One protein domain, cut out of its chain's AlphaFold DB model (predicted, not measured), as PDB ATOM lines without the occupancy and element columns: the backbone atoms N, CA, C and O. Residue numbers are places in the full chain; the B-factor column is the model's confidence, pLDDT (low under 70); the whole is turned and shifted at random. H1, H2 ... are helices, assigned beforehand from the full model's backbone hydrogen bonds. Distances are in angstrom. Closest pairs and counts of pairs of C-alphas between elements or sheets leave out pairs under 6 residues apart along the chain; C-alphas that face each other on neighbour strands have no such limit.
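Overview. This is residues 56 to 232 of the 244 residues of an uncharacterized protein of Actinobacteria bacterium (UniProt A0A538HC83). Helices H2, H3 and H6 form an up-and-down bundle, each running against the one before, with H1 and H7 packed on H2. A long helical hairpin, H4 and H5, makes a second lobe, meeting this body where H5 passes the end of H3. The 177 printed residues hold seven named helices, H1 to H7 in chain order, and no named strand: all helix. The whole is only just loose, close to compact, radius of gyration of the C-alphas 19.1 A, its outline flat, 51 by 51 by 27 A.

Arrangement. Start at H1, residues 56 to 72; its residues 56 to 63 alone touch the hub H2, residues 78 to 102, forming a hairpin, closest C-alphas Phe 56 and Val 93, 7.1 A. H2 only just touches H3, residues 108 to 131, with 3 pairs of C-alphas within 8 A, closest Gly 91 and Ala 118, 7.1 A. H4, residues 136 to 155, touches H5, residues 160 to 190, closest C-alphas Gln 153 and Arg 166, 5.9 A. H5 only just touches H3, with 3 pairs, closest Leu 128 and Leu 181, 6.6 A. Look next at H6, residues 198 to 213: it touches H2 at a shallow tilt of 20 degrees, the same way, closest C-alphas Ala 80 and Arg 203, 5.1 A. H6 also touches H3, closest C-alphas Val 119 and Pro 208, 5.5 A. H7, residues 215 to 232, touches H2, closest C-alphas Ala 99 and Gly 222, 5.0 A. Every O i to N i+4 pair is within hydrogen-bond range in H1 and H7, against 17 of 21 in H2, 19 of 20 in H3, 14 of 16 in H4, 22 of 27 in H5 and 10 of 12 in H6.

Along the chain. Find C-alpha 56 at (-55.558, -44.856, -15.948), where H1 begins; H7 ends at C-alpha 232, (-56.842, -38.225, 4.699). H5 measures 45.6 A, H2 34.0 A.

Size, cuts and confidence. Leu 190 and Asn 231 have the C-alphas farthest apart, 59.2 A. The printed part has no cut and no long link; 24 residues are under pLDDT 70, among them 120 to 131.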
ATOM      1  N   PHE A  56     -56.028 -44.657 -14.577       90.31
ATOM      2  CA  PHE A  56     -55.558 -44.856 -15.948       90.31
ATOM      3  C   PHE A  56     -56.537 -45.656 -16.807       90.31
ATOM      4  O   PHE A  56     -56.648 -45.390 -18.000       90.31
ATOM      5  N   GLY A  57     -57.292 -46.585 -16.220       91.25
ATOM      6  CA  GLY A  57     -58.335 -47.338 -16.916       91.25
ATOM      7  C   GLY A  57     -59.510 -46.453 -17.322       91.25
ATOM      8  O   GLY A  57     -59.952 -46.516 -18.468       91.25
ATOM      9  N   SER A  58     -59.967 -45.558 -16.438       92.56
ATOM     10  CA  SER A  58     -60.987 -44.566 -16.810       92.56
ATOM     11  C   SER A  58     -60.471 -43.576 -17.855       92.56
ATOM     12  O   SER A  58     -61.212 -43.234 -18.772       92.56
ATOM     13  N   ALA A  59     -59.196 -43.174 -17.788       93.25
ATOM     14  CA  ALA A  59     -58.584 -42.341 -18.818       93.25
ATOM     15  C   ALA A  59     -58.506 -43.045 -20.179       93.25
ATOM     16  O   ALA A  59     -58.808 -42.428 -21.200       93.25
ATOM     17  N   ALA A  60     -58.152 -44.331 -20.205       93.56
ATOM     18  CA  ALA A  60     -58.133 -45.133 -21.425       93.56
ATOM     19  C   ALA A  60     -59.541 -45.287 -22.015       93.56
ATOM     20  O   ALA A  60     -59.731 -45.097 -23.216       93.56
ATOM     21  N   LEU A  61     -60.540 -45.562 -21.169       94.81
ATOM     22  CA  LEU A  61     -61.936 -45.671 -21.587       94.81
ATOM     23  C   LEU A  61     -62.471 -44.339 -22.130       94.81
ATOM     24  O   LEU A  61     -63.133 -44.317 -23.164       94.81
ATOM     25  N   TYR A  62     -62.143 -43.228 -21.468       94.88
ATOM     26  CA  TYR A  62     -62.496 -41.887 -21.927       94.88
ATOM     27  C   TYR A  62     -61.846 -41.572 -23.279       94.88
ATOM     28  O   TYR A  62     -62.532 -41.121 -24.191       94.88
ATOM     29  N   CYS A  63     -60.553 -41.880 -23.439       93.81
ATOM     30  CA  CYS A  63     -59.834 -41.738 -24.707       93.81
ATOM     31  C   CYS A  63     -60.532 -42.505 -25.834       93.81
ATOM     32  O   CYS A  63     -60.838 -41.941 -26.883       93.81
ATOM     33  N   ALA A  64     -60.837 -43.783 -25.588       92.19
ATOM     34  CA  ALA A  64     -61.538 -44.629 -26.542       92.19
ATOM     35  C   ALA A  64     -62.916 -44.050 -26.890       92.19
ATOM     36  O   ALA A  64     -63.256 -43.966 -28.066       92.19
ATOM     37  N   GLY A  65     -63.677 -43.583 -25.897       92.88
ATOM     38  CA  GLY A  65     -64.966 -42.923 -26.108       92.88
ATOM     39  C   GLY A  65     -64.856 -41.674 -26.986       92.88
ATOM     40  O   GLY A  65     -65.591 -41.555 -27.963       92.88
ATOM     41  N   VAL A  66     -63.904 -40.780 -26.698       91.88
ATOM     42  CA  VAL A  66     -63.651 -39.566 -27.496       91.88
ATOM     43  C   VAL A  66     -63.318 -39.920 -28.944       91.88
ATOM     44  O   VAL A  66     -63.898 -39.347 -29.864       91.88
ATOM     45  N   VAL A  67     -62.429 -40.890 -29.160       91.25
ATOM     46  CA  VAL A  67     -62.003 -41.311 -30.502       91.25
ATOM     47  C   VAL A  67     -63.144 -41.986 -31.265       91.25
ATOM     48  O   VAL A  67     -63.323 -41.729 -32.453       91.25
ATOM     49  N   LEU A  68     -63.949 -42.819 -30.601       90.12
ATOM     50  CA  LEU A  68     -65.115 -43.462 -31.212       90.12
ATOM     51  C   LEU A  68     -66.188 -42.439 -31.601       90.12
ATOM     52  O   LEU A  68     -66.722 -42.519 -32.706       90.12
ATOM     53  N   LEU A  69     -66.463 -41.454 -30.740       89.56
ATOM     54  CA  LEU A  69     -67.378 -40.352 -31.048       89.56
ATOM     55  C   LEU A  69     -66.858 -39.507 -32.215       89.56
ATOM     56  O   LEU A  69     -67.609 -39.229 -33.148       89.56
ATOM     57  N   ALA A  70     -65.571 -39.156 -32.204       87.25
ATOM     58  CA  ALA A  70     -64.935 -38.398 -33.277       87.25
ATOM     59  C   ALA A  70     -64.954 -39.165 -34.612       87.25
ATOM     60  O   ALA A  70     -65.197 -38.580 -35.667       87.25
ATOM     61  N   ARG A  71     -64.773 -40.491 -34.576       86.69
ATOM     62  CA  ARG A  71     -64.918 -41.360 -35.749       86.69
ATOM     63  C   ARG A  71     -66.357 -41.393 -36.259       86.69
ATOM     64  O   ARG A  71     -66.566 -41.340 -37.467       86.69
ATOM     65  N   TRP A  72     -67.339 -41.463 -35.362       86.81
ATOM     66  CA  TRP A  72     -68.756 -41.508 -35.728       86.81
ATOM     67  C   TRP A  72     -69.218 -40.240 -36.459       86.81
ATOM     68  O   TRP A  72     -69.948 -40.338 -37.439       86.81
ATOM     69  N   ILE A  73     -68.720 -39.065 -36.060       87.31
ATOM     70  CA  ILE A  73     -68.999 -37.785 -36.742       87.31
ATOM     71  C   ILE A  73     -68.096 -37.522 -37.964       87.31
ATOM     72  O   ILE A  73     -68.134 -36.436 -38.536       87.31
ATOM     73  N   GLY A  74     -67.256 -38.486 -38.362       81.31
ATOM     74  CA  GLY A  74     -66.358 -38.369 -39.520       81.31
ATOM     75  C   GLY A  74     -65.136 -37.462 -39.311       81.31
ATOM     76  O   GLY A  74     -64.464 -37.108 -40.283       81.31
ATOM     77  N   ALA A  75     -64.840 -37.087 -38.064       76.62
ATOM     78  CA  ALA A  75     -63.705 -36.240 -37.694       76.62
ATOM     79  C   ALA A  75     -62.409 -37.027 -37.419       76.62
ATOM     80  O   ALA A  75     -61.349 -36.414 -37.332       76.62
ATOM     81  N   TRP A  76     -62.474 -38.360 -37.274       78.88
ATOM     82  CA  TRP A  76     -61.313 -39.199 -36.945       78.88
ATOM     83  C   TRP A  76     -61.239 -40.464 -37.803       78.88
ATOM     84  O   TRP A  76     -62.117 -41.328 -37.716       78.88
ATOM     85  N   HIS A  77     -60.174 -40.609 -38.596       79.44
ATOM     86  CA  HIS A  77     -59.926 -41.811 -39.396       79.44
ATOM     87  C   HIS A  77     -58.918 -42.742 -38.717       79.44
ATOM     88  O   HIS A  77     -58.151 -42.361 -37.832       79.44
ATOM     89  N   THR A  78     -58.885 -44.003 -39.154       69.62
ATOM     90  CA  THR A  78     -57.950 -45.021 -38.638       69.62
ATOM     91  C   THR A  78     -56.481 -44.669 -38.876       69.62
ATOM     92  O   THR A  78     -55.612 -45.218 -38.204       69.62
ATOM     93  N   ALA A  79     -56.205 -43.732 -39.784       69.38
ATOM     94  CA  ALA A  79     -54.869 -43.236 -40.084       69.38
ATOM     95  C   ALA A  79     -54.187 -42.496 -38.918       69.38
ATOM     96  O   ALA A  79     -52.975 -42.318 -38.964       69.38
ATOM     97  N   ALA A  80     -54.955 -42.088 -37.901       74.81
ATOM     98  CA  ALA A  80     -54.494 -41.374 -36.708       74.81
ATOM     99  C   ALA A  80     -54.430 -42.264 -35.445       74.81
ATOM    100  O   ALA A  80     -54.228 -41.781 -34.324       74.81
ATOM    101  N   LEU A  81     -54.683 -43.574 -35.588       82.50
ATOM    102  CA  LEU A  81     -54.769 -44.494 -34.451       82.50
ATOM    103  C   LEU A  81     -53.421 -44.641 -33.733       82.50
ATOM    104  O   LEU A  81     -53.387 -44.678 -32.504       82.50
ATOM    105  N   LYS A  82     -52.316 -44.708 -34.485       82.69
ATOM    106  CA  LYS A  82     -50.970 -44.829 -33.908       82.69
ATOM    107  C   LYS A  82     -50.616 -43.606 -33.076       82.69
ATOM    108  O   LYS A  82     -50.169 -43.733 -31.943       82.69
ATOM    109  N   GLU A  83     -50.880 -42.435 -33.631       82.88
ATOM    110  CA  GLU A  83     -50.641 -41.132 -33.028       82.88
ATOM    111  C   GLU A  83     -51.484 -40.988 -31.761       82.88
ATOM    112  O   GLU A  83     -50.987 -40.561 -30.730       82.88
ATOM    113  N   THR A  84     -52.732 -41.467 -31.778       88.06
ATOM    114  CA  THR A  84     -53.602 -41.492 -30.592       88.06
ATOM    115  C   THR A  84     -53.017 -42.366 -29.480       88.06
ATOM    116  O   THR A  84     -53.018 -41.970 -28.314       88.06
ATOM    117  N   ILE A  85     -52.495 -43.550 -29.824       87.56
ATOM    118  CA  ILE A  85     -51.842 -44.452 -28.865       87.56
ATOM    119  C   ILE A  85     -50.580 -43.792 -28.296       87.56
ATOM    120  O   ILE A  85     -50.402 -43.762 -27.076       87.56
ATOM    121  N   TYR A  86     -49.724 -43.224 -29.149       83.75
ATOM    122  CA  TYR A  86     -48.505 -42.540 -28.715       83.75
ATOM    123  C   TYR A  86     -48.803 -41.345 -27.830       83.75
ATOM    124  O   TYR A  86     -48.234 -41.243 -26.740       83.75
ATOM    125  N   TRP A  87     -49.744 -40.500 -28.232       87.19
ATOM    126  CA  TRP A  87     -50.189 -39.376 -27.432       87.19
ATOM    127  C   TRP A  87     -50.738 -39.834 -26.077       87.19
ATOM    128  O   TRP A  87     -50.387 -39.252 -25.052       87.19
ATOM    129  N   PHE A  88     -51.542 -40.901 -26.029       89.69
ATOM    130  CA  PHE A  88     -52.115 -41.383 -24.772       89.69
ATOM    131  C   PHE A  88     -51.031 -41.813 -23.777       89.69
ATOM    132  O   PHE A  88     -51.033 -41.350 -22.635       89.69
ATOM    133  N   PHE A  89     -50.082 -42.651 -24.202       85.44
ATOM    134  CA  PHE A  89     -49.043 -43.174 -23.309       85.44
ATOM    135  C   PHE A  89     -47.969 -42.147 -22.938       85.44
ATOM    136  O   PHE A  89     -47.383 -42.257 -21.863       85.44
ATOM    137  N   THR A  90     -47.714 -41.147 -23.785       76.69
ATOM    138  CA  THR A  90     -46.676 -40.133 -23.527       76.69
ATOM    139  C   THR A  90     -47.239 -38.857 -22.900       76.69
ATOM    140  O   THR A  90     -46.734 -38.396 -21.880       76.69
ATOM    141  N   GLY A  91     -48.304 -38.293 -23.470       82.38
ATOM    142  CA  GLY A  91     -48.943 -37.060 -23.011       82.38
ATOM    143  C   GLY A  91     -50.129 -37.305 -22.080       82.38
ATOM    144  O   GLY A  91     -50.190 -36.727 -20.996       82.38
ATOM    145  N   GLY A  92     -51.057 -38.181 -22.471       87.31
ATOM    146  CA  GLY A  92     -52.305 -38.444 -21.742       87.31
ATOM    147  C   GLY A  92     -52.076 -38.943 -20.311       87.31
ATOM    148  O   GLY A  92     -52.623 -38.382 -19.362       87.31
ATOM    149  N   VAL A  93     -51.204 -39.941 -20.139       87.94
ATOM    150  CA  VAL A  93     -50.800 -40.479 -18.825       87.94
ATOM    151  C   VAL A  93     -50.203 -39.387 -17.934       87.94
ATOM    152  O   VAL A  93     -50.566 -39.281 -16.761       87.94
ATOM    153  N   VAL A  94     -49.332 -38.534 -18.482       85.94
ATOM    154  CA  VAL A  94     -48.699 -37.432 -17.736       85.94
ATOM    155  C   VAL A  94     -49.724 -36.371 -17.338       85.94
ATOM    156  O   VAL A  94     -49.692 -35.893 -16.205       85.94
ATOM    157  N   LEU A  95     -50.647 -36.014 -18.236       87.69
ATOM    158  CA  LEU A  95     -51.721 -35.057 -17.961       87.69
ATOM    159  C   LEU A  95     -52.598 -35.527 -16.800       87.69
ATOM    160  O   LEU A  95     -52.810 -34.777 -15.847       87.69
ATOM    161  N   VAL A  96     -53.061 -36.778 -16.851       89.19
ATOM    162  CA  VAL A  96     -53.900 -37.367 -15.799       89.19
ATOM    163  C   VAL A  96     -53.120 -37.491 -14.492       89.19
ATOM    164  O   VAL A  96     -53.627 -37.099 -13.443       89.19
ATOM    165  N   GLY A  97     -51.865 -37.947 -14.544       87.06
ATOM    166  CA  GLY A  97     -50.997 -38.025 -13.369       87.06
ATOM    167  C   GLY A  97     -50.830 -36.670 -12.680       87.06
ATOM    168  O   GLY A  97     -51.058 -36.560 -11.478       87.06
ATOM    169  N   ARG A  98     -50.528 -35.613 -13.447       83.81
ATOM    170  CA  ARG A  98     -50.406 -34.241 -12.923       83.81
ATOM    171  C   ARG A  98     -51.716 -33.697 -12.366       83.81
ATOM    172  O   ARG A  98     -51.691 -32.977 -11.371       83.81
ATOM    173  N   ALA A  99     -52.849 -34.025 -12.985       84.25
ATOM    174  CA  ALA A  99     -54.153 -33.646 -12.455       84.25
ATOM    175  C   ALA A  99     -54.420 -34.332 -11.105       84.25
ATOM    176  O   ALA A  99     -54.883 -33.693 -10.170       84.25
ATOM    177  N   VAL A 100     -54.062 -35.606 -10.944       84.81
ATOM    178  CA  VAL A 100     -54.245 -36.300  -9.661       84.81
ATOM    179  C   VAL A 100     -53.283 -35.780  -8.586       84.81
ATOM    180  O   VAL A 100     -53.688 -35.661  -7.431       84.81
ATOM    181  N   THR A 101     -52.036 -35.436  -8.920       80.12
ATOM    182  CA  THR A 101     -51.041 -35.030  -7.912       80.12
ATOM    183  C   THR A 101     -51.084 -33.551  -7.539       80.12
ATOM    184  O   THR A 101     -50.800 -33.214  -6.390       80.12
ATOM    185  N   HIS A 102     -51.427 -32.666  -8.478       71.19
ATOM    186  CA  HIS A 102     -51.270 -31.216  -8.313       71.19
ATOM    187  C   HIS A 102     -52.539 -30.400  -8.585       71.19
ATOM    188  O   HIS A 102     -52.462 -29.172  -8.562       71.19
ATOM    189  N   ALA A 103     -53.696 -31.014  -8.864       62.66
ATOM    190  CA  ALA A 103     -54.872 -30.222  -9.217       62.66
ATOM    191  C   ALA A 103     -55.359 -29.329  -8.068       62.66
ATOM    192  O   ALA A 103     -55.753 -29.792  -6.997       62.66
ATOM    193  N   ALA A 104     -55.463 -28.038  -8.379       62.91
ATOM    194  CA  ALA A 104     -56.373 -27.112  -7.728       62.91
ATOM    195  C   ALA A 104     -57.688 -27.087  -8.538       62.91
ATOM    196  O   ALA A 104     -57.747 -26.462  -9.602       62.91
ATOM    197  N   PRO A 105     -58.757 -27.791  -8.116       56.47
ATOM    198  CA  PRO A 105     -60.050 -27.682  -8.781       56.47
ATOM    199  C   PRO A 105     -60.506 -26.217  -8.780       56.47
ATOM    200  O   PRO A 105     -60.378 -25.535  -7.764       56.47
ATOM    201  N   PHE A 106     -61.015 -25.769  -9.933       62.88
ATOM    202  CA  PHE A 106     -61.417 -24.388 -10.258       62.88
ATOM    203  C   PHE A 106     -60.295 -23.374 -10.532       62.88
ATOM    204  O   PHE A 106     -60.599 -22.230 -10.868       62.88
ATOM    205  N   ASP A 107     -59.021 -23.773 -10.505       74.81
ATOM    206  CA  ASP A 107     -57.945 -22.908 -10.992       74.81
ATOM    207  C   ASP A 107     -57.839 -22.979 -12.524       74.81
ATOM    208  O   ASP A 107     -57.144 -23.815 -13.105       74.81
ATOM    209  N   LEU A 108     -58.545 -22.076 -13.206       73.31
ATOM    210  CA  LEU A 108     -58.491 -21.965 -14.664       73.31
ATOM    211  C   LEU A 108     -57.067 -21.655 -15.171       73.31
ATOM    212  O   LEU A 108     -56.727 -22.036 -16.293       73.31
ATOM    213  N   ALA A 109     -56.231 -20.976 -14.375       79.06
ATOM    214  CA  ALA A 109     -54.854 -20.673 -14.748       79.06
ATOM    215  C   ALA A 109     -53.993 -21.944 -14.755       79.06
ATOM    216  O   ALA A 109     -53.220 -22.132 -15.697       79.06
ATOM    217  N   PHE A 110     -54.200 -22.854 -13.798       78.38
ATOM    218  CA  PHE A 110     -53.559 -24.172 -13.783       78.38
ATOM    219  C   PHE A 110     -53.867 -24.973 -15.057       78.38
ATOM    220  O   PHE A 110     -52.943 -25.399 -15.750       78.38
ATOM    221  N   TYR A 111     -55.145 -25.121 -15.429       76.06
ATOM    222  CA  TYR A 111     -55.513 -25.871 -16.639       76.06
ATOM    223  C   TYR A 111     -55.009 -25.189 -17.915       76.06
ATOM    224  O   TYR A 111     -54.501 -25.862 -18.808       76.06
ATOM    225  N   LYS A 112     -55.058 -23.851 -17.999       79.31
ATOM    226  CA  LYS A 112     -54.480 -23.109 -19.134       79.31
ATOM    227  C   LYS A 112     -52.969 -23.314 -19.248       79.31
ATOM    228  O   LYS A 112     -52.470 -23.475 -20.361       79.31
ATOM    229  N   ALA A 113     -52.242 -23.305 -18.132       80.81
ATOM    230  CA  ALA A 113     -50.800 -23.542 -18.115       80.81
ATOM    231  C   ALA A 113     -50.466 -24.986 -18.517       80.81
ATOM    232  O   ALA A 113     -49.600 -25.197 -19.367       80.81
ATOM    233  N   LEU A 114     -51.202 -25.961 -17.974       78.00
ATOM    234  CA  LEU A 114     -51.047 -27.381 -18.282       78.00
ATOM    235  C   LEU A 114     -51.301 -27.667 -19.770       78.00
ATOM    236  O   LEU A 114     -50.470 -28.297 -20.422       78.00
ATOM    237  N   LEU A 115     -52.397 -27.137 -20.325       78.00
ATOM    238  CA  LEU A 115     -52.730 -27.260 -21.747       78.00
ATOM    239  C   LEU A 115     -51.695 -26.571 -22.632       78.00
ATOM    240  O   LEU A 115     -51.243 -27.154 -23.610       78.00
ATOM    241  N   ARG A 116     -51.269 -25.349 -22.290       78.56
ATOM    242  CA  ARG A 116     -50.258 -24.621 -23.070       78.56
ATOM    243  C   ARG A 116     -48.934 -25.377 -23.114       78.56
ATOM    244  O   ARG A 116     -48.305 -25.424 -24.169       78.56
ATOM    245  N   GLN A 117     -48.506 -25.941 -21.987       72.88
ATOM    246  CA  GLN A 117     -47.265 -26.706 -21.915       72.88
ATOM    247  C   GLN A 117     -47.360 -27.996 -22.733       72.88
ATOM    248  O   GLN A 117     -46.453 -28.277 -23.514       72.88
ATOM    249  N   ALA A 118     -48.463 -28.735 -22.592       72.81
ATOM    250  CA  ALA A 118     -48.701 -29.958 -23.347       72.81
ATOM    251  C   ALA A 118     -48.773 -29.671 -24.853       72.81
ATOM    252  O   ALA A 118     -47.979 -30.196 -25.616       72.81
ATOM    253  N   VAL A 119     -49.625 -28.743 -25.290       71.19
ATOM    254  CA  VAL A 119     -49.820 -28.446 -26.717       71.19
ATOM    255  C   VAL A 119     -48.545 -27.901 -27.374       71.19
ATOM    256  O   VAL A 119     -48.181 -28.352 -28.456       71.19
ATOM    257  N   ARG A 120     -47.824 -26.964 -26.738       68.62
ATOM    258  CA  ARG A 120     -46.635 -26.344 -27.356       68.62
ATOM    259  C   ARG A 120     -45.495 -27.338 -27.555       68.62
ATOM    260  O   ARG A 120     -44.837 -27.303 -28.590       68.62
ATOM    261  N   PHE A 121     -45.246 -28.189 -26.562       63.66
ATOM    262  CA  PHE A 121     -44.181 -29.183 -26.640       63.66
ATOM    263  C   PHE A 121     -44.577 -30.339 -27.557       63.66
ATOM    264  O   PHE A 121     -43.806 -30.734 -28.429       63.66
ATOM    265  N   THR A 122     -45.808 -30.826 -27.410       64.75
ATOM    266  CA  THR A 122     -46.284 -31.990 -28.144       64.75
ATOM    267  C   THR A 122     -46.456 -31.700 -29.631       64.75
ATOM    268  O   THR A 122     -45.980 -32.498 -30.420       64.75
ATOM    269  N   ILE A 123     -47.001 -30.547 -30.050       62.97
ATOM    270  CA  ILE A 123     -47.109 -30.232 -31.489       62.97
ATOM    271  C   ILE A 123     -45.736 -30.250 -32.155       62.97
ATOM    272  O   ILE A 123     -45.569 -30.887 -33.187       62.97
ATOM    273  N   VAL A 124     -44.750 -29.554 -31.586       63.59
ATOM    274  CA  VAL A 124     -43.436 -29.414 -32.227       63.59
ATOM    275  C   VAL A 124     -42.721 -30.760 -32.271       63.59
ATOM    276  O   VAL A 124     -42.242 -31.160 -33.326       63.59
ATOM    277  N   VAL A 125     -42.672 -31.481 -31.150       64.56
ATOM    278  CA  VAL A 125     -41.961 -32.760 -31.084       64.56
ATOM    279  C   VAL A 125     -42.687 -33.827 -31.894       64.56
ATOM    280  O   VAL A 125     -42.063 -34.463 -32.732       64.56
ATOM    281  N   GLU A 126     -43.991 -34.005 -31.705       65.88
ATOM    282  CA  GLU A 126     -44.760 -35.069 -32.359       65.88
ATOM    283  C   GLU A 126     -44.861 -34.855 -33.870       65.88
ATOM    284  O   GLU A 126     -44.707 -35.813 -34.624       65.88
ATOM    285  N   PHE A 127     -45.005 -33.606 -34.331       64.75
ATOM    286  CA  PHE A 127     -44.962 -33.290 -35.757       64.75
ATOM    287  C   PHE A 127     -43.593 -33.582 -36.360       64.75
ATOM    288  O   PHE A 127     -43.507 -34.303 -37.345       64.75
ATOM    289  N   LEU A 128     -42.509 -33.063 -35.778       63.34
ATOM    290  CA  LEU A 128     -41.169 -33.225 -36.352       63.34
ATOM    291  C   LEU A 128     -40.720 -34.688 -36.337       63.34
ATOM    292  O   LEU A 128     -40.146 -35.173 -37.307       63.34
ATOM    293  N   VAL A 129     -41.024 -35.398 -35.251       64.31
ATOM    294  CA  VAL A 129     -40.734 -36.820 -35.098       64.31
ATOM    295  C   VAL A 129     -41.572 -37.606 -36.116       64.31
ATOM    296  O   VAL A 129     -41.002 -38.311 -36.945       64.31
ATOM    297  N   ASN A 130     -42.896 -37.476 -36.149       67.44
ATOM    298  CA  ASN A 130     -43.724 -38.369 -36.972       67.44
ATOM    299  C   ASN A 130     -43.783 -38.003 -38.462       67.44
ATOM    300  O   ASN A 130     -44.077 -38.875 -39.280       67.44
ATOM    301  N   LEU A 131     -43.492 -36.754 -38.841       66.88
ATOM    302  CA  LEU A 131     -43.565 -36.317 -40.239       66.88
ATOM    303  C   LEU A 131     -42.471 -36.944 -41.106       66.88
ATOM    304  O   LEU A 131     -42.703 -37.248 -42.276       66.88
ATOM    305  N   TYR A 132     -41.285 -37.159 -40.538       72.69
ATOM    306  CA  TYR A 132     -40.150 -37.701 -41.270       72.69
ATOM    307  C   TYR A 132     -39.472 -38.810 -40.469       72.69
ATOM    308  O   TYR A 132     -38.810 -38.599 -39.451       72.69
ATOM    309  N   VAL A 133     -39.627 -40.024 -40.985       80.81
ATOM    310  CA  VAL A 133     -38.954 -41.219 -40.487       80.81
ATOM    311  C   VAL A 133     -37.713 -41.454 -41.342       80.81
ATOM    312  O   VAL A 133     -37.800 -41.484 -42.572       80.81
ATOM    313  N   PHE A 134     -36.552 -41.603 -40.708       84.38
ATOM    314  CA  PHE A 134     -35.311 -41.887 -41.420       84.38
ATOM    315  C   PHE A 134     -35.278 -43.344 -41.917       84.38
ATOM    316  O   PHE A 134     -36.040 -44.197 -41.446       84.38
ATOM    317  N   PRO A 135     -34.397 -43.677 -42.880       88.94
ATOM    318  CA  PRO A 135     -34.142 -45.066 -43.239       88.94
ATOM    319  C   PRO A 135     -33.774 -45.894 -42.004       88.94
ATOM    320  O   PRO A 135     -33.113 -45.396 -41.093       88.94
ATOM    321  N   PHE A 136     -34.160 -47.171 -41.994       87.81
ATOM    322  CA  PHE A 136     -33.988 -48.064 -40.840       87.81
ATOM    323  C   PHE A 136     -32.578 -48.043 -40.247       87.81
ATOM    324  O   PHE A 136     -32.431 -47.934 -39.034       87.81
ATOM    325  N   LEU A 137     -31.547 -48.066 -41.093       90.38
ATOM    326  CA  LEU A 137     -30.162 -48.057 -40.633       90.38
ATOM    327  C   LEU A 137     -29.794 -46.757 -39.897       90.38
ATOM    328  O   LEU A 137     -29.078 -46.806 -38.907       90.38
ATOM    329  N   ALA A 138     -30.319 -45.609 -40.330       88.25
ATOM    330  CA  ALA A 138     -30.095 -44.335 -39.652       88.25
ATOM    331  C   ALA A 138     -30.847 -44.269 -38.310       88.25
ATOM    332  O   ALA A 138     -30.260 -43.873 -37.305       88.25
ATOM    333  N   GLU A 139     -32.108 -44.717 -38.265       89.62
ATOM    334  CA  GLU A 139     -32.881 -44.810 -37.012       89.62
ATOM    335  C   GLU A 139     -32.205 -45.758 -36.004       89.62
ATOM    336  O   GLU A 139     -32.181 -45.478 -34.806       89.62
ATOM    337  N   LEU A 140     -31.586 -46.842 -36.484       92.00
ATOM    338  CA  LEU A 140     -30.883 -47.813 -35.648       92.00
ATOM    339  C   LEU A 140     -29.720 -47.197 -34.855       92.00
ATOM    340  O   LEU A 140     -29.494 -47.615 -33.721       92.00
ATOM    341  N   PHE A 141     -29.017 -46.205 -35.414       90.31
ATOM    342  CA  PHE A 141     -27.964 -45.460 -34.712       90.31
ATOM    343  C   PHE A 141     -28.505 -44.254 -33.935       90.31
ATOM    344  O   PHE A 141     -28.016 -43.957 -32.847       90.31
ATOM    345  N   LEU A 142     -29.522 -43.567 -34.466       85.19
ATOM    346  CA  LEU A 142     -30.066 -42.351 -33.861       85.19
ATOM    347  C   LEU A 142     -30.794 -42.640 -32.543       85.19
ATOM    348  O   LEU A 142     -30.563 -41.944 -31.556       85.19
ATOM    349  N   VAL A 143     -31.626 -43.686 -32.495       86.94
ATOM    350  CA  VAL A 143     -32.387 -44.075 -31.293       86.94
ATOM    351  C   VAL A 143     -31.493 -44.297 -30.058       86.94
ATOM    352  O   VAL A 143     -31.727 -43.635 -29.043       86.94
ATOM    353  N   PRO A 144     -30.466 -45.170 -30.085       86.81
ATOM    354  CA  PRO A 144     -29.622 -45.421 -28.918       86.81
ATOM    355  C   PRO A 144     -28.745 -44.214 -28.573       86.81
ATOM    356  O   PRO A 144     -28.469 -43.991 -27.398       86.81
ATOM    357  N   LEU A 145     -28.338 -43.414 -29.564       86.31
ATOM    358  CA  LEU A 145     -27.563 -42.197 -29.337       86.31
ATOM    359  C   LEU A 145     -28.373 -41.159 -28.548       86.31
ATOM    360  O   LEU A 145     -27.889 -40.614 -27.557       86.31
ATOM    361  N   VAL A 146     -29.627 -40.922 -28.947       83.44
ATOM    362  CA  VAL A 146     -30.542 -40.038 -28.209       83.44
ATOM    363  C   VAL A 146     -30.823 -40.605 -26.817       83.44
ATOM    364  O   VAL A 146     -30.747 -39.866 -25.838       83.44
ATOM    365  N   LEU A 147     -31.088 -41.913 -26.709       85.56
ATOM    366  CA  LEU A 147     -31.319 -42.574 -25.422       85.56
ATOM    367  C   LEU A 147     -30.126 -42.408 -24.473       85.56
ATOM    368  O   LEU A 147     -30.326 -42.104 -23.300       85.56
ATOM    369  N   LEU A 148     -28.899 -42.566 -24.976       84.62
ATOM    370  CA  LEU A 148     -27.671 -42.389 -24.205       84.62
ATOM    371  C   LEU A 148     -27.569 -40.967 -23.646       84.62
ATOM    372  O   LEU A 148     -27.382 -40.797 -22.445       84.62
ATOM    373  N   PHE A 149     -27.736 -39.945 -24.488       82.69
ATOM    374  CA  PHE A 149     -27.630 -38.555 -24.041       82.69
ATOM    375  C   PHE A 149     -28.736 -38.159 -23.062       82.69
ATOM    376  O   PHE A 149     -28.458 -37.485 -22.071       82.69
ATOM    377  N   VAL A 150     -29.972 -38.612 -23.290       81.69
ATOM    378  CA  VAL A 150     -31.078 -38.390 -22.348       81.69
ATOM    379  C   VAL A 150     -30.796 -39.094 -21.019       81.69
ATOM    380  O   VAL A 150     -30.942 -38.480 -19.965       81.69
ATOM    381  N   ALA A 151     -30.333 -40.347 -21.042       81.06
ATOM    382  CA  ALA A 151     -29.982 -41.082 -19.829       81.06
ATOM    383  C   ALA A 151     -28.864 -40.381 -19.045       81.06
ATOM    384  O   ALA A 151     -28.982 -40.209 -17.833       81.06
ATOM    385  N   MET A 152     -27.816 -39.912 -19.729       79.56
ATOM    386  CA  MET A 152     -26.746 -39.139 -19.101       79.56
ATOM    387  C   MET A 152     -27.256 -37.824 -18.505       79.56
ATOM    388  O   MET A 152     -26.835 -37.460 -17.412       79.56
ATOM    389  N   GLN A 153     -28.177 -37.126 -19.176       77.94
ATOM    390  CA  GLN A 153     -28.778 -35.899 -18.647       77.94
ATOM    391  C   GLN A 153     -29.587 -36.168 -17.368       77.94
ATOM    392  O   GLN A 153     -29.506 -35.392 -16.417       77.94
ATOM    393  N   VAL A 154     -30.338 -37.273 -17.326       80.75
ATOM    394  CA  VAL A 154     -31.109 -37.690 -16.145       80.75
ATOM    395  C   VAL A 154     -30.185 -38.093 -14.993       80.75
ATOM    396  O   VAL A 154     -30.416 -37.677 -13.858       80.75
ATOM    397  N   LEU A 155     -29.122 -38.853 -15.281       80.25
ATOM    398  CA  LEU A 155     -28.103 -39.245 -14.300       80.25
ATOM    399  C   LEU A 155     -27.384 -38.017 -13.724       80.25
ATOM    400  O   LEU A 155     -27.315 -37.863 -12.510       80.25
ATOM    401  N   ALA A 156     -26.955 -37.089 -14.580       80.62
ATOM    402  CA  ALA A 156     -26.315 -35.839 -14.172       80.62
ATOM    403  C   ALA A 156     -27.244 -34.877 -13.410       80.62
ATOM    404  O   ALA A 156     -26.775 -33.899 -12.836       80.62
ATOM    405  N   ALA A 157     -28.560 -35.112 -13.417       77.25
ATOM    406  CA  ALA A 157     -29.503 -34.362 -12.592       77.25
ATOM    407  C   ALA A 157     -29.617 -34.906 -11.155       77.25
ATOM    408  O   ALA A 157     -30.149 -34.200 -10.303       77.25
ATOM    409  N   HIS A 158     -29.152 -36.134 -10.901       76.94
ATOM    410  CA  HIS A 158     -29.238 -36.806  -9.597       76.94
ATOM    411  C   HIS A 158     -27.869 -37.028  -8.935       76.94
ATOM    412  O   HIS A 158     -27.828 -37.407  -7.768       76.94
ATOM    413  N   ASP A 159     -26.771 -36.804  -9.660       76.25
ATOM    414  CA  ASP A 159     -25.403 -36.980  -9.176       76.25
ATOM    415  C   ASP A 159     -24.570 -35.718  -9.450       76.25
ATOM    416  O   ASP A 159     -24.259 -35.392 -10.602       76.25
ATOM    417  N   ASP A 160     -24.198 -35.013  -8.379       73.00
ATOM    418  CA  ASP A 160     -23.424 -33.769  -8.439       73.00
ATOM    419  C   ASP A 160     -22.032 -33.970  -9.064       73.00
ATOM    420  O   ASP A 160     -21.475 -33.036  -9.646       73.00
ATOM    421  N   SER A 161     -21.481 -35.193  -9.034       74.19
ATOM    422  CA  SER A 161     -20.193 -35.509  -9.673       74.19
ATOM    423  C   SER A 161     -20.253 -35.425 -11.205       74.19
ATOM    424  O   SER A 161     -19.250 -35.132 -11.862       74.19
ATOM    425  N   LEU A 162     -21.444 -35.613 -11.781       69.19
ATOM    426  CA  LEU A 162     -21.707 -35.570 -13.220       69.19
ATOM    427  C   LEU A 162     -22.245 -34.206 -13.687       69.19
ATOM    428  O   LEU A 162     -22.486 -34.014 -14.884       69.19
ATOM    429  N   ALA A 163     -22.377 -33.224 -12.786       70.88
ATOM    430  CA  ALA A 163     -22.931 -31.904 -13.095       70.88
ATOM    431  C   ALA A 163     -22.161 -31.170 -14.212       70.88
ATOM    432  O   ALA A 163     -22.766 -30.487 -15.044       70.88
ATOM    433  N   ASN A 164     -20.839 -31.366 -14.297       75.62
ATOM    434  CA  ASN A 164     -19.992 -30.764 -15.335       75.62
ATOM    435  C   ASN A 164     -20.312 -31.281 -16.750       75.62
ATOM    436  O   ASN A 164     -20.161 -30.539 -17.721       75.62
ATOM    437  N   ALA A 165     -20.804 -32.517 -16.882       75.69
ATOM    438  CA  ALA A 165     -21.189 -33.097 -18.169       75.69
ATOM    439  C   ALA A 165     -22.573 -32.619 -18.648       75.69
ATOM    440  O   ALA A 165     -22.911 -32.767 -19.821       75.69
ATOM    441  N   ARG A 166     -23.373 -31.992 -17.777       77.38
ATOM    442  CA  ARG A 166     -24.758 -31.613 -18.084       77.38
ATOM    443  C   ARG A 166     -24.864 -30.550 -19.178       77.38
ATOM    444  O   ARG A 166     -25.595 -30.745 -20.144       77.38
ATOM    445  N   LYS A 167     -24.110 -29.454 -19.051       81.69
ATOM    446  CA  LYS A 167     -24.115 -28.343 -20.022       81.69
ATOM    447  C   LYS A 167     -23.696 -28.762 -21.441       81.69
ATOM    448  O   LYS A 167     -24.417 -28.409 -22.372       81.69
ATOM    449  N   PRO A 168     -22.585 -29.499 -21.653       83.94
ATOM    450  CA  PRO A 168     -22.204 -29.915 -23.002       83.94
ATOM    451  C   PRO A 168     -23.200 -30.911 -23.613       83.94
ATOM    452  O   PRO A 168     -23.505 -30.797 -24.797       83.94
ATOM    453  N   ILE A 169     -23.762 -31.833 -22.821       82.06
ATOM    454  CA  ILE A 169     -24.781 -32.784 -23.300       82.06
ATOM    455  C   ILE A 169     -26.065 -32.052 -23.696       82.06
ATOM    456  O   ILE A 169     -26.625 -32.320 -24.756       82.06
ATOM    457  N   GLU A 170     -26.512 -31.097 -22.880       82.62
ATOM    458  CA  GLU A 170     -27.678 -30.266 -23.185       82.62
ATOM    459  C   GLU A 170     -27.456 -29.421 -24.446       82.62
ATOM    460  O   GLU A 170     -28.325 -29.380 -25.317       82.62
ATOM    461  N   GLY A 171     -26.275 -28.815 -24.597       83.75
ATOM    462  CA  GLY A 171     -25.905 -28.076 -25.804       83.75
ATOM    463  C   GLY A 171     -25.900 -28.959 -27.056       83.75
ATOM    464  O   GLY A 171     -26.439 -28.567 -28.094       83.75
ATOM    465  N   LEU A 172     -25.365 -30.179 -26.954       83.56
ATOM    466  CA  LEU A 172     -25.339 -31.139 -28.055       83.56
ATOM    467  C   LEU A 172     -26.749 -31.613 -28.431       83.56
ATOM    468  O   LEU A 172     -27.109 -31.559 -29.605       83.56
ATOM    469  N   LEU A 173     -27.571 -32.011 -27.453       79.94
ATOM    470  CA  LEU A 173     -28.969 -32.406 -27.672       79.94
ATOM    471  C   LEU A 173     -29.785 -31.279 -28.311       79.94
ATOM    472  O   LEU A 173     -30.543 -31.518 -29.250       79.94
ATOM    473  N   THR A 174     -29.594 -30.048 -27.836       82.06
ATOM    474  CA  THR A 174     -30.265 -28.863 -28.382       82.06
ATOM    475  C   THR A 174     -29.845 -28.624 -29.830       82.06
ATOM    476  O   THR A 174     -30.693 -28.361 -30.680       82.06
ATOM    477  N   THR A 175     -28.557 -28.789 -30.138       83.75
ATOM    478  CA  THR A 175     -28.020 -28.643 -31.498       83.75
ATOM    479  C   THR A 175     -28.558 -29.725 -32.432       83.75
ATOM    480  O   THR A 175     -29.029 -29.407 -33.520       83.75
ATOM    481  N   ILE A 176     -28.564 -30.993 -32.000       81.31
ATOM    482  CA  ILE A 176     -29.153 -32.107 -32.761       81.31
ATOM    483  C   ILE A 176     -30.636 -31.828 -33.032       81.31
ATOM    484  O   ILE A 176     -31.083 -31.939 -34.172       81.31
ATOM    485  N   GLY A 177     -31.388 -31.406 -32.011       79.31
ATOM    486  CA  GLY A 177     -32.799 -31.047 -32.145       79.31
ATOM    487  C   GLY A 177     -33.034 -29.909 -33.143       79.31
ATOM    488  O   GLY A 177     -33.915 -30.017 -33.993       79.31
ATOM    489  N   LEU A 178     -32.219 -28.851 -33.092       83.56
ATOM    490  CA  LEU A 178     -32.275 -27.722 -34.028       83.56
ATOM    491  C   LEU A 178     -31.933 -28.125 -35.466       83.56
ATOM    492  O   LEU A 178     -32.634 -27.708 -36.385       83.56
ATOM    493  N   LEU A 179     -30.898 -28.945 -35.671       84.12
ATOM    494  CA  LEU A 179     -30.514 -29.434 -37.000       84.12
ATOM    495  C   LEU A 179     -31.610 -30.307 -37.616       84.12
ATOM    496  O   LEU A 179     -31.950 -30.128 -38.786       84.12
ATOM    497  N   LEU A 180     -32.195 -31.212 -36.825       79.81
ATOM    498  CA  LEU A 180     -33.332 -32.026 -37.256       79.81
ATOM    499  C   LEU A 180     -34.532 -31.144 -37.612       79.81
ATOM    500  O   LEU A 180     -35.120 -31.314 -38.677       79.81
ATOM    501  N   LEU A 181     -34.853 -30.161 -36.767       78.94
ATOM    502  CA  LEU A 181     -35.941 -29.218 -37.017       78.94
ATOM    503  C   LEU A 181     -35.714 -28.439 -38.316       78.94
ATOM    504  O   LEU A 181     -36.610 -28.388 -39.156       78.94
ATOM    505  N   ALA A 182     -34.516 -27.887 -38.520       82.81
ATOM    506  CA  ALA A 182     -34.164 -27.167 -39.740       82.81
ATOM    507  C   ALA A 182     -34.280 -28.062 -40.983       82.81
ATOM    508  O   ALA A 182     -34.893 -27.661 -41.972       82.81
ATOM    509  N   TYR A 183     -33.764 -29.295 -40.919       82.25
ATOM    510  CA  TYR A 183     -33.883 -30.270 -42.003       82.25
ATOM    511  C   TYR A 183     -35.350 -30.554 -42.356       82.25
ATOM    512  O   TYR A 183     -35.717 -30.531 -43.534       82.25
ATOM    513  N   PHE A 184     -36.207 -30.761 -41.354       76.12
ATOM    514  CA  PHE A 184     -37.632 -31.005 -41.565       76.12
ATOM    515  C   PHE A 184     -38.360 -29.787 -42.133       76.12
ATOM    516  O   PHE A 184     -39.167 -29.952 -43.044       76.12
ATOM    517  N   VAL A 185     -38.044 -28.573 -41.672       78.19
ATOM    518  CA  VAL A 185     -38.604 -27.328 -42.226       78.19
ATOM    519  C   VAL A 185     -38.205 -27.150 -43.691       78.19
ATOM    520  O   VAL A 185     -39.058 -26.851 -44.523       78.19
ATOM    521  N   VAL A 186     -36.941 -27.390 -44.043       82.81
ATOM    522  CA  VAL A 186     -36.479 -27.318 -45.439       82.81
ATOM    523  C   VAL A 186     -37.211 -28.349 -46.302       82.81
ATOM    524  O   VAL A 186     -37.763 -28.006 -47.345       82.81
ATOM    525  N   LYS A 187     -37.288 -29.607 -45.850       77.50
ATOM    526  CA  LYS A 187     -38.033 -30.675 -46.538       77.50
ATOM    527  C   LYS A 187     -39.518 -30.345 -46.713       77.50
ATOM    528  O   LYS A 187     -40.078 -30.663 -47.764       77.50
ATOM    529  N   ALA A 188     -40.115 -29.710 -45.709       74.44
ATOM    530  CA  ALA A 188     -41.498 -29.263 -45.711       74.44
ATOM    531  C   ALA A 188     -41.733 -28.161 -46.762       74.44
ATOM    532  O   ALA A 188     -42.640 -28.280 -47.585       74.44
ATOM    533  N   ILE A 189     -40.876 -27.137 -46.802       80.38
ATOM    534  CA  ILE A 189     -40.966 -26.042 -47.784       80.38
ATOM    535  C   ILE A 189     -40.743 -26.553 -49.214       80.38
ATOM    536  O   ILE A 189     -41.418 -26.103 -50.135       80.38
ATOM    537  N   LEU A 190     -39.824 -27.504 -49.407       81.69
ATOM    538  CA  LEU A 190     -39.522 -28.071 -50.724       81.69
ATOM    539  C   LEU A 190     -40.611 -29.025 -51.245       81.69
ATOM    540  O   LEU A 190     -40.678 -29.251 -52.449       81.69
ATOM    541  N   ASN A 191     -41.455 -29.598 -50.376       75.75
ATOM    542  CA  ASN A 191     -42.532 -30.523 -50.762       75.75
ATOM    543  C   ASN A 191     -43.859 -30.212 -50.039       75.75
ATOM    544  O   ASN A 191     -44.372 -31.058 -49.297       75.75
ATOM    545  N   PRO A 192     -44.461 -29.031 -50.265       69.31
ATOM    546  CA  PRO A 192     -45.635 -28.585 -49.518       69.31
ATOM    547  C   PRO A 192     -46.885 -29.417 -49.835       69.31
ATOM    548  O   PRO A 192     -47.733 -29.612 -48.967       69.31
ATOM    549  N   ALA A 193     -46.978 -29.975 -51.048       67.75
ATOM    550  CA  ALA A 193     -48.103 -30.807 -51.478       67.75
ATOM    551  C   ALA A 193     -48.294 -32.067 -50.610       67.75
ATOM    552  O   ALA A 193     -49.421 -32.523 -50.436       67.75
ATOM    553  N   ASN A 194     -47.217 -32.589 -50.010       65.44
ATOM    554  CA  ASN A 194     -47.278 -33.737 -49.103       65.44
ATOM    555  C   ASN A 194     -47.637 -33.357 -47.659       65.44
ATOM    556  O   ASN A 194     -47.918 -34.245 -46.868       65.44
ATOM    557  N   LEU A 195     -47.636 -32.075 -47.280       64.25
ATOM    558  CA  LEU A 195     -47.931 -31.656 -45.901       64.25
ATOM    559  C   LEU A 195     -49.416 -31.402 -45.661       64.25
ATOM    560  O   LEU A 195     -49.921 -31.660 -44.573       64.25
ATOM    561  N   PHE A 196     -50.113 -30.886 -46.673       66.69
ATOM    562  CA  PHE A 196     -51.508 -30.450 -46.563       66.69
ATOM    563  C   PHE A 196     -52.513 -31.542 -46.948       66.69
ATOM    564  O   PHE A 196     -53.619 -31.245 -47.397       66.69
ATOM    565  N   THR A 197     -52.158 -32.818 -46.779       76.69
ATOM    566  CA  THR A 197     -53.143 -33.893 -46.917       76.69
ATOM    567  C   THR A 197     -53.985 -33.986 -45.647       76.69
ATOM    568  O   THR A 197     -53.509 -33.731 -44.537       76.69
ATOM    569  N   ARG A 198     -55.249 -34.390 -45.802       75.38
ATOM    570  CA  ARG A 198     -56.158 -34.627 -44.670       75.38
ATOM    571  C   ARG A 198     -55.545 -35.579 -43.642       75.38
ATOM    572  O   ARG A 198     -55.674 -35.355 -42.447       75.38
ATOM    573  N   GLU A 199     -54.838 -36.602 -44.107       77.25
ATOM    574  CA  GLU A 199     -54.191 -37.596 -43.256       77.25
ATOM    575  C   GLU A 199     -53.068 -37.001 -42.395       77.25
ATOM    576  O   GLU A 199     -53.036 -37.226 -41.186       77.25
ATOM    577  N   HIS A 200     -52.175 -36.193 -42.973       75.88
ATOM    578  CA  HIS A 200     -51.110 -35.540 -42.205       75.88
ATOM    579  C   HIS A 200     -51.655 -34.471 -41.253       75.88
ATOM    580  O   HIS A 200     -51.151 -34.339 -40.136       75.88
ATOM    581  N   ALA A 201     -52.712 -33.759 -41.654       76.06
ATOM    582  CA  ALA A 201     -53.408 -32.817 -40.785       76.06
ATOM    583  C   ALA A 201     -54.065 -33.524 -39.587       76.06
ATOM    584  O   ALA A 201     -53.900 -33.074 -38.456       76.06
ATOM    585  N   GLU A 202     -54.749 -34.650 -39.810       77.50
ATOM    586  CA  GLU A 202     -55.339 -35.450 -38.732       77.50
ATOM    587  C   GLU A 202     -54.255 -35.942 -37.767       77.50
ATOM    588  O   GLU A 202     -54.372 -35.692 -36.569       77.50
ATOM    589  N   ARG A 203     -53.156 -36.521 -38.274       79.00
ATOM    590  CA  ARG A 203     -52.011 -36.978 -37.460       79.00
ATOM    591  C   ARG A 203     -51.374 -35.860 -36.629       79.00
ATOM    592  O   ARG A 203     -51.030 -36.082 -35.474       79.00
ATOM    593  N   LEU A 204     -51.248 -34.657 -37.190       77.19
ATOM    594  CA  LEU A 204     -50.716 -33.482 -36.490       77.19
ATOM    595  C   LEU A 204     -51.663 -32.972 -35.395       77.19
ATOM    596  O   LEU A 204     -51.226 -32.547 -34.324       77.19
ATOM    597  N   LEU A 205     -52.965 -32.977 -35.672       79.31
ATOM    598  CA  LEU A 205     -53.970 -32.410 -34.781       79.31
ATOM    599  C   LEU A 205     -54.437 -33.381 -33.693       79.31
ATOM    600  O   LEU A 205     -55.078 -32.921 -32.745       79.31
ATOM    601  N   VAL A 206     -54.067 -34.670 -33.770       83.44
ATOM    602  CA  VAL A 206     -54.371 -35.684 -32.746       83.44
ATOM    603  C   VAL A 206     -54.080 -35.161 -31.351       83.44
ATOM    604  O   VAL A 206     -54.974 -35.060 -30.509       83.44
ATOM    605  N   ALA A 207     -52.827 -34.796 -31.113       82.69
ATOM    606  CA  ALA A 207     -52.379 -34.447 -29.784       82.69
ATOM    607  C   ALA A 207     -53.025 -33.172 -29.234       82.69
ATOM    608  O   ALA A 207     -53.503 -33.207 -28.097       82.69
ATOM    609  N   PRO A 208     -53.109 -32.059 -29.989       82.88
ATOM    610  CA  PRO A 208     -53.862 -30.887 -29.558       82.88
ATOM    611  C   PRO A 208     -55.316 -31.213 -29.236       82.88
ATOM    612  O   PRO A 208     -55.772 -30.901 -28.136       82.88
ATOM    613  N   ILE A 209     -56.029 -31.868 -30.158       86.19
ATOM    614  CA  ILE A 209     -57.461 -32.133 -30.007       86.19
ATOM    615  C   ILE A 209     -57.710 -33.017 -28.788       86.19
ATOM    616  O   ILE A 209     -58.547 -32.670 -27.956       86.19
ATOM    617  N   LEU A 210     -56.958 -34.109 -28.627       88.44
ATOM    618  CA  LEU A 210     -57.119 -35.001 -27.479       88.44
ATOM    619  C   LEU A 210     -56.718 -34.327 -26.161       88.44
ATOM    620  O   LEU A 210     -57.397 -34.508 -25.153       88.44
ATOM    621  N   THR A 211     -55.688 -33.478 -26.164       88.81
ATOM    622  CA  THR A 211     -55.289 -32.693 -24.983       88.81
ATOM    623  C   THR A 211     -56.408 -31.760 -24.521       88.81
ATOM    624  O   THR A 211     -56.695 -31.693 -23.325       88.81
ATOM    625  N   PHE A 212     -57.088 -31.085 -25.453       87.88
ATOM    626  CA  PHE A 212     -58.271 -30.283 -25.133       87.88
ATOM    627  C   PHE A 212     -59.465 -31.148 -24.720       87.88
ATOM    628  O   PHE A 212     -60.138 -30.832 -23.739       87.88
ATOM    629  N   ALA A 213     -59.708 -32.259 -25.416       90.31
ATOM    630  CA  ALA A 213     -60.806 -33.169 -25.111       90.31
ATOM    631  C   ALA A 213     -60.667 -33.811 -23.725       90.31
ATOM    632  O   ALA A 213     -61.672 -34.151 -23.120       90.31
ATOM    633  N   PHE A 214     -59.451 -33.949 -23.190       90.62
ATOM    634  CA  PHE A 214     -59.212 -34.528 -21.868       90.62
ATOM    635  C   PHE A 214     -59.521 -33.582 -20.706       90.62
ATOM    636  O   PHE A 214     -59.644 -34.050 -19.576       90.62
ATOM    637  N   VAL A 215     -59.691 -32.278 -20.938       88.62
ATOM    638  CA  VAL A 215     -59.942 -31.291 -19.869       88.62
ATOM    639  C   VAL A 215     -61.077 -31.696 -18.913       88.62
ATOM    640  O   VAL A 215     -60.855 -31.613 -17.702       88.62
ATOM    641  N   PRO A 216     -62.250 -32.179 -19.376       90.12
ATOM    642  CA  PRO A 216     -63.326 -32.607 -18.483       90.12
ATOM    643  C   PRO A 216     -62.910 -33.767 -17.571       90.12
ATOM    644  O   PRO A 216     -63.204 -33.755 -16.376       90.12
ATOM    645  N   LEU A 217     -62.176 -34.744 -18.113       91.19
ATOM    646  CA  LEU A 217     -61.649 -35.873 -17.349       91.19
ATOM    647  C   LEU A 217     -60.618 -35.408 -16.308       91.19
ATOM    648  O   LEU A 217     -60.671 -35.840 -15.156       91.19
ATOM    649  N   LEU A 218     -59.698 -34.520 -16.699       89.62
ATOM    650  CA  LEU A 218     -58.685 -33.965 -15.797       89.62
ATOM    651  C   LEU A 218     -59.334 -33.215 -14.634       89.62
ATOM    652  O   LEU A 218     -58.906 -33.362 -13.491       89.62
ATOM    653  N   TRP A 219     -60.389 -32.449 -14.916       86.81
ATOM    654  CA  TRP A 219     -61.151 -31.746 -13.891       86.81
ATOM    655  C   TRP A 219     -61.837 -32.711 -12.917       86.81
ATOM    656  O   TRP A 219     -61.718 -32.533 -11.702       86.81
ATOM    657  N   ALA A 220     -62.484 -33.765 -13.427       89.31
ATOM    658  CA  ALA A 220     -63.147 -34.771 -12.597       89.31
ATOM    659  C   ALA A 220     -62.161 -35.473 -11.647       89.31
ATOM    660  O   ALA A 220     -62.392 -35.526 -10.436       89.31
ATOM    661  N   TRP A 221     -61.024 -35.944 -12.165       88.50
ATOM    662  CA  TRP A 221     -60.001 -36.604 -11.347       88.50
ATOM    663  C   TRP A 221     -59.289 -35.654 -10.387       88.50
ATOM    664  O   TRP A 221     -59.030 -36.031  -9.243       88.50
ATOM    665  N   GLY A 222     -59.024 -34.415 -10.806       86.12
ATOM    666  CA  GLY A 222     -58.457 -33.395  -9.927       86.12
ATOM    667  C   GLY A 222     -59.364 -33.087  -8.732       86.12
ATOM    668  O   GLY A 222     -58.895 -32.919  -7.606       86.12
ATOM    669  N   TRP A 223     -60.678 -33.086  -8.947       84.75
ATOM    670  CA  TRP A 223     -61.654 -32.898  -7.879       84.75
ATOM    671  C   TRP A 223     -61.762 -34.104  -6.934       84.75
ATOM    672  O   TRP A 223     -61.758 -33.920  -5.713       84.75
ATOM    673  N   ILE A 224     -61.808 -35.331  -7.470       87.00
ATOM    674  CA  ILE A 224     -61.828 -36.567  -6.662       87.00
ATOM    675  C   ILE A 224     -60.567 -36.658  -5.796       87.00
ATOM    676  O   ILE A 224     -60.665 -36.868  -4.587       87.00
ATOM    677  N   SER A 225     -59.393 -36.430  -6.393       86.19
ATOM    678  CA  SER A 225     -58.110 -36.496  -5.685       86.19
ATOM    679  C   SER A 225     -58.061 -35.526  -4.504       86.19
ATOM    680  O   SER A 225     -57.691 -35.911  -3.394       86.19
ATOM    681  N   ARG A 226     -58.520 -34.281  -4.690       82.94
ATOM    682  CA  ARG A 226     -58.557 -33.296  -3.602       82.94
ATOM    683  C   ARG A 226     -59.442 -33.742  -2.440       82.94
ATOM    684  O   ARG A 226     -59.045 -33.578  -1.289       82.94
ATOM    685  N   ARG A 227     -60.607 -34.331  -2.720       84.62
ATOM    686  CA  ARG A 227     -61.489 -34.870  -1.672       84.62
ATOM    687  C   ARG A 227     -60.826 -35.997  -0.893       84.62
ATOM    688  O   ARG A 227     -60.894 -36.002   0.333       84.62
ATOM    689  N   GLU A 228     -60.157 -36.921  -1.580       85.06
ATOM    690  CA  GLU A 228     -59.399 -37.980  -0.909       85.06
ATOM    691  C   GLU A 228     -58.284 -37.396  -0.033       85.06
ATOM    692  O   GLU A 228     -58.157 -37.778   1.130       85.06
ATOM    693  N   GLN A 229     -57.522 -36.421  -0.539       83.00
ATOM    694  CA  GLN A 229     -56.452 -35.776   0.225       83.00
ATOM    695  C   GLN A 229     -56.974 -35.014   1.453       83.00
ATOM    696  O   GLN A 229     -56.365 -35.078   2.521       83.00
ATOM    697  N   GLU A 230     -58.096 -34.303   1.336       85.12
ATOM    698  CA  GLU A 230     -58.720 -33.598   2.460       85.12
ATOM    699  C   GLU A 230     -59.248 -34.571   3.520       85.12
ATOM    700  O   GLU A 230     -59.038 -34.342   4.712       85.12
ATOM    701  N   ASN A 231     -59.859 -35.684   3.108       87.44
ATOM    702  CA  ASN A 231     -60.323 -36.727   4.023       87.44
ATOM    703  C   ASN A 231     -59.159 -37.390   4.770       87.44
ATOM    704  O   ASN A 231     -59.235 -37.557   5.986       87.44
ATOM    705  N   LEU A 232     -58.057 -37.693   4.075       86.62
ATOM    706  CA  LEU A 232     -56.842 -38.225   4.699       86.62
ATOM    707  C   LEU A 232     -56.245 -37.234   5.708       86.62
ATOM    708  O   LEU A 232     -55.896 -37.623   6.820       86.62
TER     709      LEU A 232